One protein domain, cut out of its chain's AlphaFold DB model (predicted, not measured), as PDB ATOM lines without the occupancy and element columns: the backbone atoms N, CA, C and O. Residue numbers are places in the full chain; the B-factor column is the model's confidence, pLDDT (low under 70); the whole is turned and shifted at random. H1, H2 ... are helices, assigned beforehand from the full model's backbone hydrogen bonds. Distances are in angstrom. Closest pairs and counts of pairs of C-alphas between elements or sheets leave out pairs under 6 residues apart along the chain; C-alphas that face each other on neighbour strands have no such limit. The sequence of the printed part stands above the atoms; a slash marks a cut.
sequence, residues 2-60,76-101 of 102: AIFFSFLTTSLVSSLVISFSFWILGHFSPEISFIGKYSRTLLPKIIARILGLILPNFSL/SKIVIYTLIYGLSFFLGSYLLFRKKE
ATOM      1  N   ALA A   2     308.068 362.284 388.105       72.06
ATOM      2  CA  ALA A   2     309.289 363.024 388.469       72.06
ATOM      3  C   ALA A   2     310.362 363.049 387.363       72.06
ATOM      4  O   ALA A   2     310.917 364.096 387.052       72.06
ATOM      5  N   ILE A   3     310.578 361.912 386.695       75.06
ATOM      6  CA  ILE A   3     311.481 361.814 385.537       75.06
ATOM      7  C   ILE A   3     311.027 362.742 384.392       75.06
ATOM      8  O   ILE A   3     311.843 363.451 383.818       75.06
ATOM      9  N   PHE A   4     309.721 362.815 384.113       80.12
ATOM     10  CA  PHE A   4     309.167 363.720 383.098       80.12
ATOM     11  C   PHE A   4     309.414 365.195 383.445       80.12
ATOM     12  O   PHE A   4     309.885 365.953 382.601       80.12
ATOM     13  N   PHE A   5     309.161 365.603 384.693       79.19
ATOM     14  CA  PHE A   5     309.426 366.979 385.125       79.19
ATOM     15  C   PHE A   5     310.916 367.318 385.128       79.19
ATOM     16  O   PHE A   5     311.284 368.425 384.741       79.19
ATOM     17  N   SER A   6     311.778 366.344 385.423       79.31
ATOM     18  CA  SER A   6     313.226 366.510 385.299       79.31
ATOM     19  C   SER A   6     313.672 366.823 383.871       79.31
ATOM     20  O   SER A   6     314.734 367.410 383.696       79.31
ATOM     21  N   PHE A   7     312.897 366.464 382.846       75.88
ATOM     22  CA  PHE A   7     313.208 366.844 381.467       75.88
ATOM     23  C   PHE A   7     312.729 368.245 381.091       75.88
ATOM     24  O   PHE A   7     313.258 368.821 380.135       75.88
ATOM     25  N   LEU A   8     311.748 368.780 381.818       77.50
ATOM     26  CA  LEU A   8     311.211 370.126 381.620       77.50
ATOM     27  C   LEU A   8     312.015 371.190 382.373       77.50
ATOM     28  O   LEU A   8     312.018 372.349 381.970       77.50
ATOM     29  N   THR A   9     312.713 370.806 383.442       79.25
ATOM     30  CA  THR A   9     313.488 371.725 384.279       79.25
ATOM     31  C   THR A   9     314.972 371.393 384.243       79.25
ATOM     32  O   THR A   9     315.344 370.231 384.350       79.25
ATOM     33  N   THR A  10     315.838 372.402 384.200       78.00
ATOM     34  CA  THR A  10     317.298 372.221 384.297       78.00
ATOM     35  C   THR A  10     317.793 372.004 385.731       78.00
ATOM     36  O   THR A  10     318.894 371.504 385.931       78.00
ATOM     37  N   SER A  11     316.986 372.355 386.738       84.19
ATOM     38  CA  SER A  11     317.323 372.208 388.156       84.19
ATOM     39  C   SER A  11     316.588 371.029 388.789       84.19
ATOM     40  O   SER A  11     315.356 370.977 388.769       84.19
ATOM     41  N   LEU A  12     317.339 370.127 389.431       82.50
ATOM     42  CA  LEU A  12     316.795 369.009 390.213       82.50
ATOM     43  C   LEU A  12     315.798 369.491 391.278       82.50
ATOM     44  O   LEU A  12     314.737 368.896 391.455       82.50
ATOM     45  N   VAL A  13     316.118 370.599 391.956       84.44
ATOM     46  CA  VAL A  13     315.265 371.181 393.002       84.44
ATOM     47  C   VAL A  13     313.925 371.623 392.416       84.44
ATOM     48  O   VAL A  13     312.880 371.351 392.998       84.44
ATOM     49  N   SER A  14     313.935 372.236 391.230       83.94
ATOM     50  CA  SER A  14     312.706 372.654 390.547       83.94
ATOM     51  C   SER A  14     311.843 371.452 390.149       83.94
ATOM     52  O   SER A  14     310.643 371.453 390.423       83.94
ATOM     53  N   SER A  15     312.450 370.392 389.604       85.56
ATOM     54  CA  SER A  15     311.747 369.141 389.282       85.56
ATOM     55  C   SER A  15     311.063 368.528 390.507       85.56
ATOM     56  O   SER A  15     309.899 368.120 390.436       85.56
ATOM     57  N   LEU A  16     311.759 368.496 391.648       85.88
ATOM     58  CA  LEU A  16     311.214 367.967 392.898       85.88
ATOM     59  C   LEU A  16     310.051 368.811 393.413       85.88
ATOM     60  O   LEU A  16     309.010 368.248 393.746       85.88
ATOM     61  N   VAL A  17     310.190 370.140 393.426       88.38
ATOM     62  CA  VAL A  17     309.119 371.048 393.860       88.38
ATOM     63  C   VAL A  17     307.884 370.880 392.979       88.38
ATOM     64  O   VAL A  17     306.797 370.675 393.506       88.38
ATOM     65  N   ILE A  18     308.039 370.869 391.651       85.88
ATOM     66  CA  ILE A  18     306.914 370.685 390.721       85.88
ATOM     67  C   ILE A  18     306.259 369.316 390.917       85.88
ATOM     68  O   ILE A  18     305.034 369.224 390.980       85.88
ATOM     69  N   SER A  19     307.062 368.258 391.051       86.69
ATOM     70  CA  SER A  19     306.559 366.902 391.297       86.69
ATOM     71  C   SER A  19     305.769 366.827 392.600       86.69
ATOM     72  O   SER A  19     304.694 366.232 392.633       86.69
ATOM     73  N   PHE A  20     306.275 367.456 393.662       86.62
ATOM     74  CA  PHE A  20     305.622 367.496 394.962       86.62
ATOM     75  C   PHE A  20     304.342 368.338 394.936       86.62
ATOM     76  O   PHE A  20     303.319 367.914 395.464       86.62
ATOM     77  N   SER A  21     304.344 369.484 394.252       87.69
ATOM     78  CA  SER A  21     303.137 370.289 394.048       87.69
ATOM     79  C   SER A  21     302.067 369.526 393.269       87.69
ATOM     80  O   SER A  21     300.907 369.531 393.669       87.69
ATOM     81  N   PHE A  22     302.438 368.815 392.198       86.44
ATOM     82  CA  PHE A  22     301.507 367.949 391.465       86.44
ATOM     83  C   PHE A  22     301.004 366.783 392.317       86.44
ATOM     84  O   PHE A  22     299.847 366.384 392.184       86.44
ATOM     85  N   TRP A  23     301.854 366.255 393.197       85.62
ATOM     86  CA  TRP A  23     301.464 365.227 394.150       85.62
ATOM     87  C   TRP A  23     300.393 365.742 395.127       85.62
ATOM     88  O   TRP A  23     299.334 365.129 395.254       85.62
ATOM     89  N   ILE A  24     300.614 366.918 395.729       86.12
ATOM     90  CA  ILE A  24     299.638 367.582 396.610       86.12
ATOM     91  C   ILE A  24     298.332 367.861 395.863       86.12
ATOM     92  O   ILE A  24     297.254 367.518 396.343       86.12
ATOM     93  N   LEU A  25     298.416 368.468 394.676       86.19
ATOM     94  CA  LEU A  25     297.240 368.801 393.872       86.19
ATOM     95  C   LEU A  25     296.412 367.565 393.533       86.19
ATOM     96  O   LEU A  25     295.184 367.635 393.519       86.19
ATOM     97  N   GLY A  26     297.068 366.430 393.295       85.31
ATOM     98  CA  GLY A  26     296.356 365.198 393.017       85.31
ATOM     99  C   GLY A  26     295.595 364.619 394.208       85.31
ATOM    100  O   GLY A  26     294.609 363.902 394.026       85.31
ATOM    101  N   HIS A  27     296.002 364.960 395.433       84.81
ATOM    102  CA  HIS A  27     295.252 364.592 396.628       84.81
ATOM    103  C   HIS A  27     293.951 365.395 396.756       84.81
ATOM    104  O   HIS A  27     292.958 364.832 397.196       84.81
ATOM    105  N   PHE A  28     293.941 366.652 396.292       86.88
ATOM    106  CA  PHE A  28     292.770 367.543 396.300       86.88
ATOM    107  C   PHE A  28     291.831 367.380 395.087       86.88
ATOM    108  O   PHE A  28     290.842 368.105 394.939       86.88
ATOM    109  N   SER A  29     292.141 366.463 394.167       86.69
ATOM    110  CA  SER A  29     291.345 366.229 392.955       86.69
ATOM    111  C   SER A  29     289.872 365.844 393.239       86.69
ATOM    112  O   SER A  29     288.974 366.377 392.566       86.69
ATOM    113  N   PRO A  30     289.558 364.997 394.246       84.25
ATOM    114  CA  PRO A  30     288.176 364.715 394.641       84.25
ATOM    115  C   PRO A  30     287.422 365.952 395.136       84.25
ATOM    116  O   PRO A  30     286.274 366.158 394.744       84.25
ATOM    117  N   GLU A  31     288.054 366.801 395.945       86.44
ATOM    118  CA  GLU A  31     287.469 368.025 396.499       86.44
ATOM    119  C   GLU A  31     287.188 369.041 395.392       86.44
ATOM    120  O   GLU A  31     286.108 369.629 395.347       86.44
ATOM    121  N   ILE A  32     288.112 369.202 394.440       86.19
ATOM    122  CA  ILE A  32     287.912 370.056 393.261       86.19
ATOM    123  C   ILE A  32     286.717 369.554 392.440       86.19
ATOM    124  O   ILE A  32     285.851 370.339 392.044       86.19
ATOM    125  N   SER A  33     286.633 368.240 392.226       85.75
ATOM    126  CA  SER A  33     285.515 367.612 391.510       85.75
ATOM    127  C   SER A  33     284.189 367.784 392.258       85.75
ATOM    128  O   SER A  33     283.153 368.047 391.638       85.75
ATOM    129  N   PHE A  34     284.213 367.690 393.589       87.19
ATOM    130  CA  PHE A  34     283.066 367.943 394.454       87.19
ATOM    131  C   PHE A  34     282.593 369.395 394.322       87.19
ATOM    132  O   PHE A  34     281.429 369.631 393.999       87.19
ATOM    133  N   ILE A  35     283.493 370.372 394.456       86.81
ATOM    134  CA  ILE A  35     283.175 371.798 394.288       86.81
ATOM    135  C   ILE A  35     282.563 372.056 392.904       86.81
ATOM    136  O   ILE A  35     281.542 372.733 392.794       86.81
ATOM    137  N   GLY A  36     283.122 371.463 391.846       87.81
ATOM    138  CA  GLY A  36     282.582 371.568 390.488       87.81
ATOM    139  C   GLY A  36     281.164 371.015 390.334       87.81
ATOM    140  O   GLY A  36     280.353 371.591 389.608       87.81
ATOM    141  N   LYS A  37     280.849 369.914 391.024       87.06
ATOM    142  CA  LYS A  37     279.528 369.269 390.983       87.06
ATOM    143  C   LYS A  37     278.446 370.110 391.661       87.06
ATOM    144  O   LYS A  37     277.319 370.140 391.170       87.06
ATOM    145  N   TYR A  38     278.785 370.783 392.760       88.44
ATOM    146  CA  TYR A  38     277.842 371.580 393.553       88.44
ATOM    147  C   TYR A  38     277.855 373.075 393.218       88.44
ATOM    148  O   TYR A  38     277.010 373.826 393.710       88.44
ATOM    149  N   SER A  39     278.767 373.521 392.355       87.94
ATOM    150  CA  SER A  39     278.782 374.904 391.904       87.94
ATOM    151  C   SER A  39     277.598 375.212 390.985       87.94
ATOM    152  O   SER A  39     277.330 374.507 390.009       87.94
ATOM    153  N   ARG A  40     276.893 376.308 391.291       87.19
ATOM    154  CA  ARG A  40     275.781 376.831 390.480       87.19
ATOM    155  C   ARG A  40     276.257 377.689 389.306       87.19
ATOM    156  O   ARG A  40     275.486 377.942 388.387       87.19
ATOM    157  N   THR A  41     277.508 378.141 389.330       89.81
ATOM    158  CA  THR A  41     278.091 379.006 388.300       89.81
ATOM    159  C   THR A  41     278.854 378.182 387.259       89.81
ATOM    160  O   THR A  41     279.539 377.207 387.574       89.81
ATOM    161  N   LEU A  42     278.732 378.570 385.985       89.56
ATOM    162  CA  LEU A  42     279.299 377.820 384.855       89.56
ATOM    163  C   LEU A  42     280.836 377.784 384.884       89.56
ATOM    164  O   LEU A  42     281.437 376.747 384.609       89.56
ATOM    165  N   LEU A  43     281.468 378.901 385.260       89.62
ATOM    166  CA  LEU A  43     282.926 379.053 385.292       89.62
ATOM    167  C   LEU A  43     283.612 378.040 386.230       89.62
ATOM    168  O   LEU A  43     284.420 377.249 385.739       89.62
ATOM    169  N   PRO A  44     283.280 377.965 387.536       86.31
ATOM    170  CA  PRO A  44     283.896 376.986 388.432       86.31
ATOM    171  C   PRO A  44     283.629 375.538 388.021       86.31
ATOM    172  O   PRO A  44     284.487 374.683 388.210       86.31
ATOM    173  N   LYS A  45     282.472 375.257 387.411       89.31
ATOM    174  CA  LYS A  45     282.144 373.923 386.895       89.31
ATOM    175  C   LYS A  45     283.069 373.510 385.747       89.31
ATOM    176  O   LYS A  45     283.527 372.370 385.714       89.31
ATOM    177  N   ILE A  46     283.362 374.428 384.822       90.06
ATOM    178  CA  ILE A  46     284.316 374.191 383.728       90.06
ATOM    179  C   ILE A  46     285.728 374.012 384.287       90.06
ATOM    180  O   ILE A  46     286.388 373.031 383.951       90.06
ATOM    181  N   ILE A  47     286.166 374.911 385.174       89.56
ATOM    182  CA  ILE A  47     287.503 374.856 385.782       89.56
ATOM    183  C   ILE A  47     287.701 373.529 386.520       89.56
ATOM    184  O   ILE A  47     288.676 372.831 386.266       89.56
ATOM    185  N   ALA A  48     286.750 373.133 387.367       87.88
ATOM    186  CA  ALA A  48     286.814 371.873 388.096       87.88
ATOM    187  C   ALA A  48     286.866 370.656 387.164       87.88
ATOM    188  O   ALA A  48     287.592 369.705 387.435       87.88
ATOM    189  N   ARG A  49     286.141 370.687 386.039       86.56
ATOM    190  CA  ARG A  49     286.165 369.599 385.055       86.56
ATOM    191  C   ARG A  49     287.506 369.503 384.332       86.56
ATOM    192  O   ARG A  49     287.992 368.399 384.121       86.56
ATOM    193  N   ILE A  50     288.103 370.640 383.971       87.38
ATOM    194  CA  ILE A  50     289.440 370.688 383.368       87.38
ATOM    195  C   ILE A  50     290.482 370.188 384.374       87.38
ATOM    196  O   ILE A  50     291.278 369.310 384.050       87.38
ATOM    197  N   LEU A  51     290.444 370.688 385.611       86.06
ATOM    198  CA  LEU A  51     291.368 370.271 386.665       86.06
ATOM    199  C   LEU A  51     291.221 368.785 387.009       86.06
ATOM    200  O   LEU A  51     292.232 368.115 387.158       86.06
ATOM    201  N   GLY A  52     290.001 368.244 387.050       82.69
ATOM    202  CA  GLY A  52     289.767 366.815 387.277       82.69
ATOM    203  C   GLY A  52     290.265 365.903 386.146       82.69
ATOM    204  O   GLY A  52     290.462 364.713 386.370       82.69
ATOM    205  N   LEU A  53     290.485 366.443 384.941       79.94
ATOM    206  CA  LEU A  53     291.108 365.716 383.830       79.94
ATOM    207  C   LEU A  53     292.639 365.816 383.852       79.94
ATOM    208  O   LEU A  53     293.315 364.860 383.485       79.94
ATOM    209  N   ILE A  54     293.180 366.972 384.250       82.31
ATOM    210  CA  ILE A  54     294.625 367.243 384.232       82.31
ATOM    211  C   ILE A  54     295.319 366.702 385.481       82.31
ATOM    212  O   ILE A  54     296.447 366.226 385.389       82.31
ATOM    213  N   LEU A  55     294.692 366.822 386.652       84.69
ATOM    214  CA  LEU A  55     295.303 366.443 387.919       84.69
ATOM    215  C   LEU A  55     295.144 364.940 388.175       84.69
ATOM    216  O   LEU A  55     294.060 364.387 387.954       84.69
ATOM    217  N   PRO A  56     296.192 364.273 388.691       82.19
ATOM    218  CA  PRO A  56     296.087 362.869 389.053       82.19
ATOM    219  C   PRO A  56     295.095 362.715 390.209       82.19
ATOM    220  O   PRO A  56     295.135 363.499 391.141       82.19
ATOM    221  N   ASN A  57     294.212 361.723 390.198       84.88
ATOM    222  CA  ASN A  57     293.320 361.457 391.325       84.88
ATOM    223  C   ASN A  57     293.916 360.343 392.193       84.88
ATOM    224  O   ASN A  57     293.730 359.158 391.909       84.88
ATOM    225  N   PHE A  58     294.655 360.720 393.240       81.62
ATOM    226  CA  PHE A  58     295.329 359.741 394.101       81.62
ATOM    227  C   PHE A  58     294.392 359.009 395.057       81.62
ATOM    228  O   PHE A  58     294.728 357.911 395.500       81.62
ATOM    229  N   SER A  59     293.201 359.544 395.319       78.94
ATOM    230  CA  SER A  59     292.221 358.875 396.178       78.94
ATOM    231  C   SER A  59     291.709 357.564 395.573       78.94
ATOM    232  O   SER A  59     291.340 356.659 396.313       78.94
ATOM    233  N   LEU A  60     291.798 357.389 394.245       76.69
ATOM    234  CA  LEU A  60     291.530 356.105 393.577       76.69
ATOM    235  C   LEU A  60     292.483 354.979 394.002       76.69
ATOM    236  O   LEU A  60     292.141 353.808 393.864       76.69
ATOM    237  N   SER A  76     288.363 347.909 387.103       83.06
ATOM    238  CA  SER A  76     288.515 348.227 385.682       83.06
ATOM    239  C   SER A  76     288.784 349.719 385.468       83.06
ATOM    240  O   SER A  76     289.701 350.086 384.731       83.06
ATOM    241  N   LYS A  77     288.076 350.589 386.199       82.12
ATOM    242  CA  LYS A  77     288.270 352.044 386.137       82.12
ATOM    243  C   LYS A  77     289.653 352.455 386.615       82.12
ATOM    244  O   LYS A  77     290.270 353.314 385.995       82.12
ATOM    245  N   ILE A  78     290.149 351.829 387.680       84.56
ATOM    246  CA  ILE A  78     291.474 352.127 388.239       84.56
ATOM    247  C   ILE A  78     292.561 351.729 387.242       84.56
ATOM    248  O   ILE A  78     293.462 352.520 386.963       84.56
ATOM    249  N   VAL A  79     292.467 350.533 386.656       86.69
ATOM    250  CA  VAL A  79     293.436 350.054 385.661       86.69
ATOM    251  C   VAL A  79     293.435 350.946 384.422       86.69
ATOM    252  O   VAL A  79     294.495 351.412 384.008       86.69
ATOM    253  N   ILE A  80     292.259 351.253 383.865       87.50
ATOM    254  CA  ILE A  80     292.128 352.132 382.694       87.50
ATOM    255  C   ILE A  80     292.699 353.521 382.997       87.50
ATOM    256  O   ILE A  80     293.475 354.051 382.203       87.50
ATOM    257  N   TYR A  81     292.371 354.095 384.158       86.62
ATOM    258  CA  TYR A  81     292.898 355.390 384.582       86.62
ATOM    259  C   TYR A  81     294.429 355.369 384.686       86.62
ATOM    260  O   TYR A  81     295.100 356.240 384.131       86.62
ATOM    261  N   THR A  82     294.985 354.328 385.314       86.81
ATOM    262  CA  THR A  82     296.438 354.132 385.440       86.81
ATOM    263  C   THR A  82     297.110 354.071 384.073       86.81
ATOM    264  O   THR A  82     298.123 354.733 383.857       86.81
ATOM    265  N   LEU A  83     296.541 353.301 383.141       89.25
ATOM    266  CA  LEU A  83     297.080 353.138 381.793       89.25
ATOM    267  C   LEU A  83     297.052 354.451 381.015       89.25
ATOM    268  O   LEU A  83     298.079 354.841 380.469       89.25
ATOM    269  N   ILE A  84     295.919 355.158 380.996       89.19
ATOM    270  CA  ILE A  84     295.783 356.434 380.279       89.19
ATOM    271  C   ILE A  84     296.779 357.459 380.825       89.19
ATOM    272  O   ILE A  84     297.511 358.093 380.061       89.19
ATOM    273  N   TYR A  85     296.830 357.612 382.147       86.44
ATOM    274  CA  TYR A  85     297.674 358.615 382.784       86.44
ATOM    275  C   TYR A  85     299.163 358.260 382.643       86.44
ATOM    276  O   TYR A  85     299.977 359.102 382.264       86.44
ATOM    277  N   GLY A  86     299.521 356.989 382.847       87.25
ATOM    278  CA  GLY A  86     300.874 356.477 382.636       87.25
ATOM    279  C   GLY A  86     301.352 356.645 381.193       87.25
ATOM    280  O   GLY A  86     302.429 357.198 380.971       87.25
ATOM    281  N   LEU A  87     300.531 356.249 380.213       89.75
ATOM    282  CA  LEU A  87     300.829 356.414 378.787       89.75
ATOM    283  C   LEU A  87     300.987 357.884 378.409       89.75
ATOM    284  O   LEU A  87     301.883 358.208 377.639       89.75
ATOM    285  N   SER A  88     300.181 358.781 378.979       87.19
ATOM    286  CA  SER A  88     300.283 360.221 378.714       87.19
ATOM    287  C   SER A  88     301.649 360.779 379.126       87.19
ATOM    288  O   SER A  88     302.311 361.453 378.336       87.19
ATOM    289  N   PHE A  89     302.124 360.442 380.332       86.69
ATOM    290  CA  PHE A  89     303.457 360.854 380.787       86.69
ATOM    291  C   PHE A  89     304.584 360.137 380.035       86.69
ATOM    292  O   PHE A  89     305.619 360.751 379.769       86.69
ATOM    293  N   PHE A  90     304.403 358.864 379.678       86.88
ATOM    294  CA  PHE A  90     305.381 358.104 378.899       86.88
ATOM    295  C   PHE A  90     305.547 358.676 377.488       86.88
ATOM    296  O   PHE A  90     306.659 359.020 377.096       86.88
ATOM    297  N   LEU A  91     304.446 358.865 376.755       88.62
ATOM    298  CA  LEU A  91     304.437 359.468 375.421       88.62
ATOM    299  C   LEU A  91     304.965 360.902 375.455       88.62
ATOM    300  O   LEU A  91     305.774 361.272 374.611       88.62
ATOM    301  N   GLY A  92     304.573 361.695 376.458       85.44
ATOM    302  CA  GLY A  92     305.119 363.037 376.658       85.44
ATOM    303  C   GLY A  92     306.639 363.023 376.839       85.44
ATOM    304  O   GLY A  92     307.345 363.813 376.215       85.44
ATOM    305  N   SER A  93     307.152 362.086 377.642       84.75
ATOM    306  CA  SER A  93     308.596 361.906 377.846       84.75
ATOM    307  C   SER A  93     309.290 361.482 376.550       84.75
ATOM    308  O   SER A  93     310.305 362.061 376.182       84.75
ATOM    309  N   TYR A  94     308.717 360.518 375.824       85.50
ATOM    310  CA  TYR A  94     309.238 360.031 374.547       85.50
ATOM    311  C   TYR A  94     309.325 361.144 373.490       85.50
ATOM    312  O   TYR A  94     310.351 361.308 372.832       85.50
ATOM    313  N   LEU A  95     308.277 361.965 373.360       85.56
ATOM    314  CA  LEU A  95     308.258 363.095 372.428       85.56
ATOM    315  C   LEU A  95     309.290 364.172 372.784       85.56
ATOM    316  O   LEU A  95     309.872 364.774 371.881       85.56
ATOM    317  N   LEU A  96     309.518 364.417 374.080       82.19
ATOM    318  CA  LEU A  96     310.570 365.321 374.549       82.19
ATOM    319  C   LEU A  96     311.965 364.776 374.230       82.19
ATOM    320  O   LEU A  96     312.803 365.537 373.751       82.19
ATOM    321  N   PHE A  97     312.201 363.479 374.448       79.25
ATOM    322  CA  PHE A  97     313.467 362.817 374.115       79.25
ATOM    323  C   PHE A  97     313.792 362.910 372.627       79.25
ATOM    324  O   PHE A  97     314.876 363.360 372.273       79.25
ATOM    325  N   ARG A  98     312.821 362.604 371.756       78.69
ATOM    326  CA  ARG A  98     313.010 362.642 370.296       78.69
ATOM    327  C   ARG A  98     313.499 364.000 369.779       78.69
ATOM    328  O   ARG A  98     314.120 364.071 368.728       78.69
ATOM    329  N   LYS A  99     313.180 365.093 370.478       66.88
ATOM    330  CA  LYS A  99     313.594 366.451 370.093       66.88
ATOM    331  C   LYS A  99     314.955 366.874 370.652       66.88
ATOM    332  O   LYS A  99     315.464 367.890 370.201       66.88
ATOM    333  N   LYS A 100     315.507 366.153 371.634       63.12
ATOM    334  CA  LYS A 100     316.791 366.472 372.282       63.12
ATOM    335  C   LYS A 100     317.973 365.653 371.744       63.12
ATOM    336  O   LYS A 100     319.091 365.892 372.178       63.12
ATOM    337  N   GLU A 101     317.745 364.710 370.829       56.09
ATOM    338  CA  GLU A 101     318.802 363.884 370.212       56.09
ATOM    339  C   GLU A 101     319.544 364.559 369.034       56.09
ATOM    340  O   GLU A 101     320.190 363.871 368.249       56.09
TER     341      GLU A 101
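AT A GLANCE: This is residues 2 to 60 and 76 to 101 of the 102 residues of an uncharacterized protein of Elusimicrobia bacterium (UniProt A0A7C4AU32). The domain is a loose, open frame of helices: the long helix H5 and the helix H2 stand apart, and the short helix H1 sits between them, packing on the first part of H2 and on the later part of H5. Away from H1, H2 leads through a single residue into a helical hairpin, H3 and H4, which makes the other end of the frame. The printed part has 85 residues with five named helices, in the order H1, H2, H3, H4, H5, and no named strand; the class is all helix. The whole is loose, with a radius of gyration of the C-alphas of 15.1 A, and elongated, spanning 49 by 31 by 22 A.

HOW THE PARTS SIT: H1, residues 2 to 8, touches H2, residues 12 to 27, with residues 12 to 19 of H2 alone. The closest C-alphas are those of Ser 6 and Ser 15, 5.0 A apart, and the two helices run opposite ways at a steep tilt of 58 degrees. H1 also touches H5, residues 76 to 100, with residues 89 to 96 of H5 alone; the closest C-alphas are those of Phe 4 and Ser 93, 5.6 A apart. These two run the same way at a tilt of 36 degrees, only just steep. H2 and H5 are apart. H2 and H3, residues 29 to 38, meet only through their link. H3 and H4, residues 42 to 54, form a helical hairpin and touch, opposite ways at a shallow tilt of 24 degrees, with the C-alphas of Gly 36 and Lys 45 closest at 4.3 A. H5 is apart from both H3 and H4. Helix packing is mostly crossed, but only just: of the three pairs that touch, one is at a shallow tilt. In H1, H2, H3 and H4 every O i to N i+4 pair is within hydrogen-bond range; in H5 it is 20 of 21.

IN THESE COORDINATES: H1 begins at C-alpha 2, (309.289, 363.024, 388.469), and is 10.1 A long. H2 measures 22.9 A from first to last C-alpha, H3 14.5 A and H4 18.6 A, with C-alpha 54 at (294.625, 367.243, 384.232). H5, the longest helix with 25 residues, measures 36.2 A and ends at C-alpha 100, (316.791, 366.472, 372.282).

THE WHOLE: The two C-alphas farthest apart, those of Arg 40 and Glu 101, are 49.3 A from each other. Residues 61 to 75 are not printed, and C-alphas 60 and 76 are 11.6 A apart across this cut, which lies in the link from H4 to H5. The links H1 to H2, H2 to H3 and H3 to H4 are tight. The mean pLDDT of the printed part is 84.0; residues 99 to 101 are under 70.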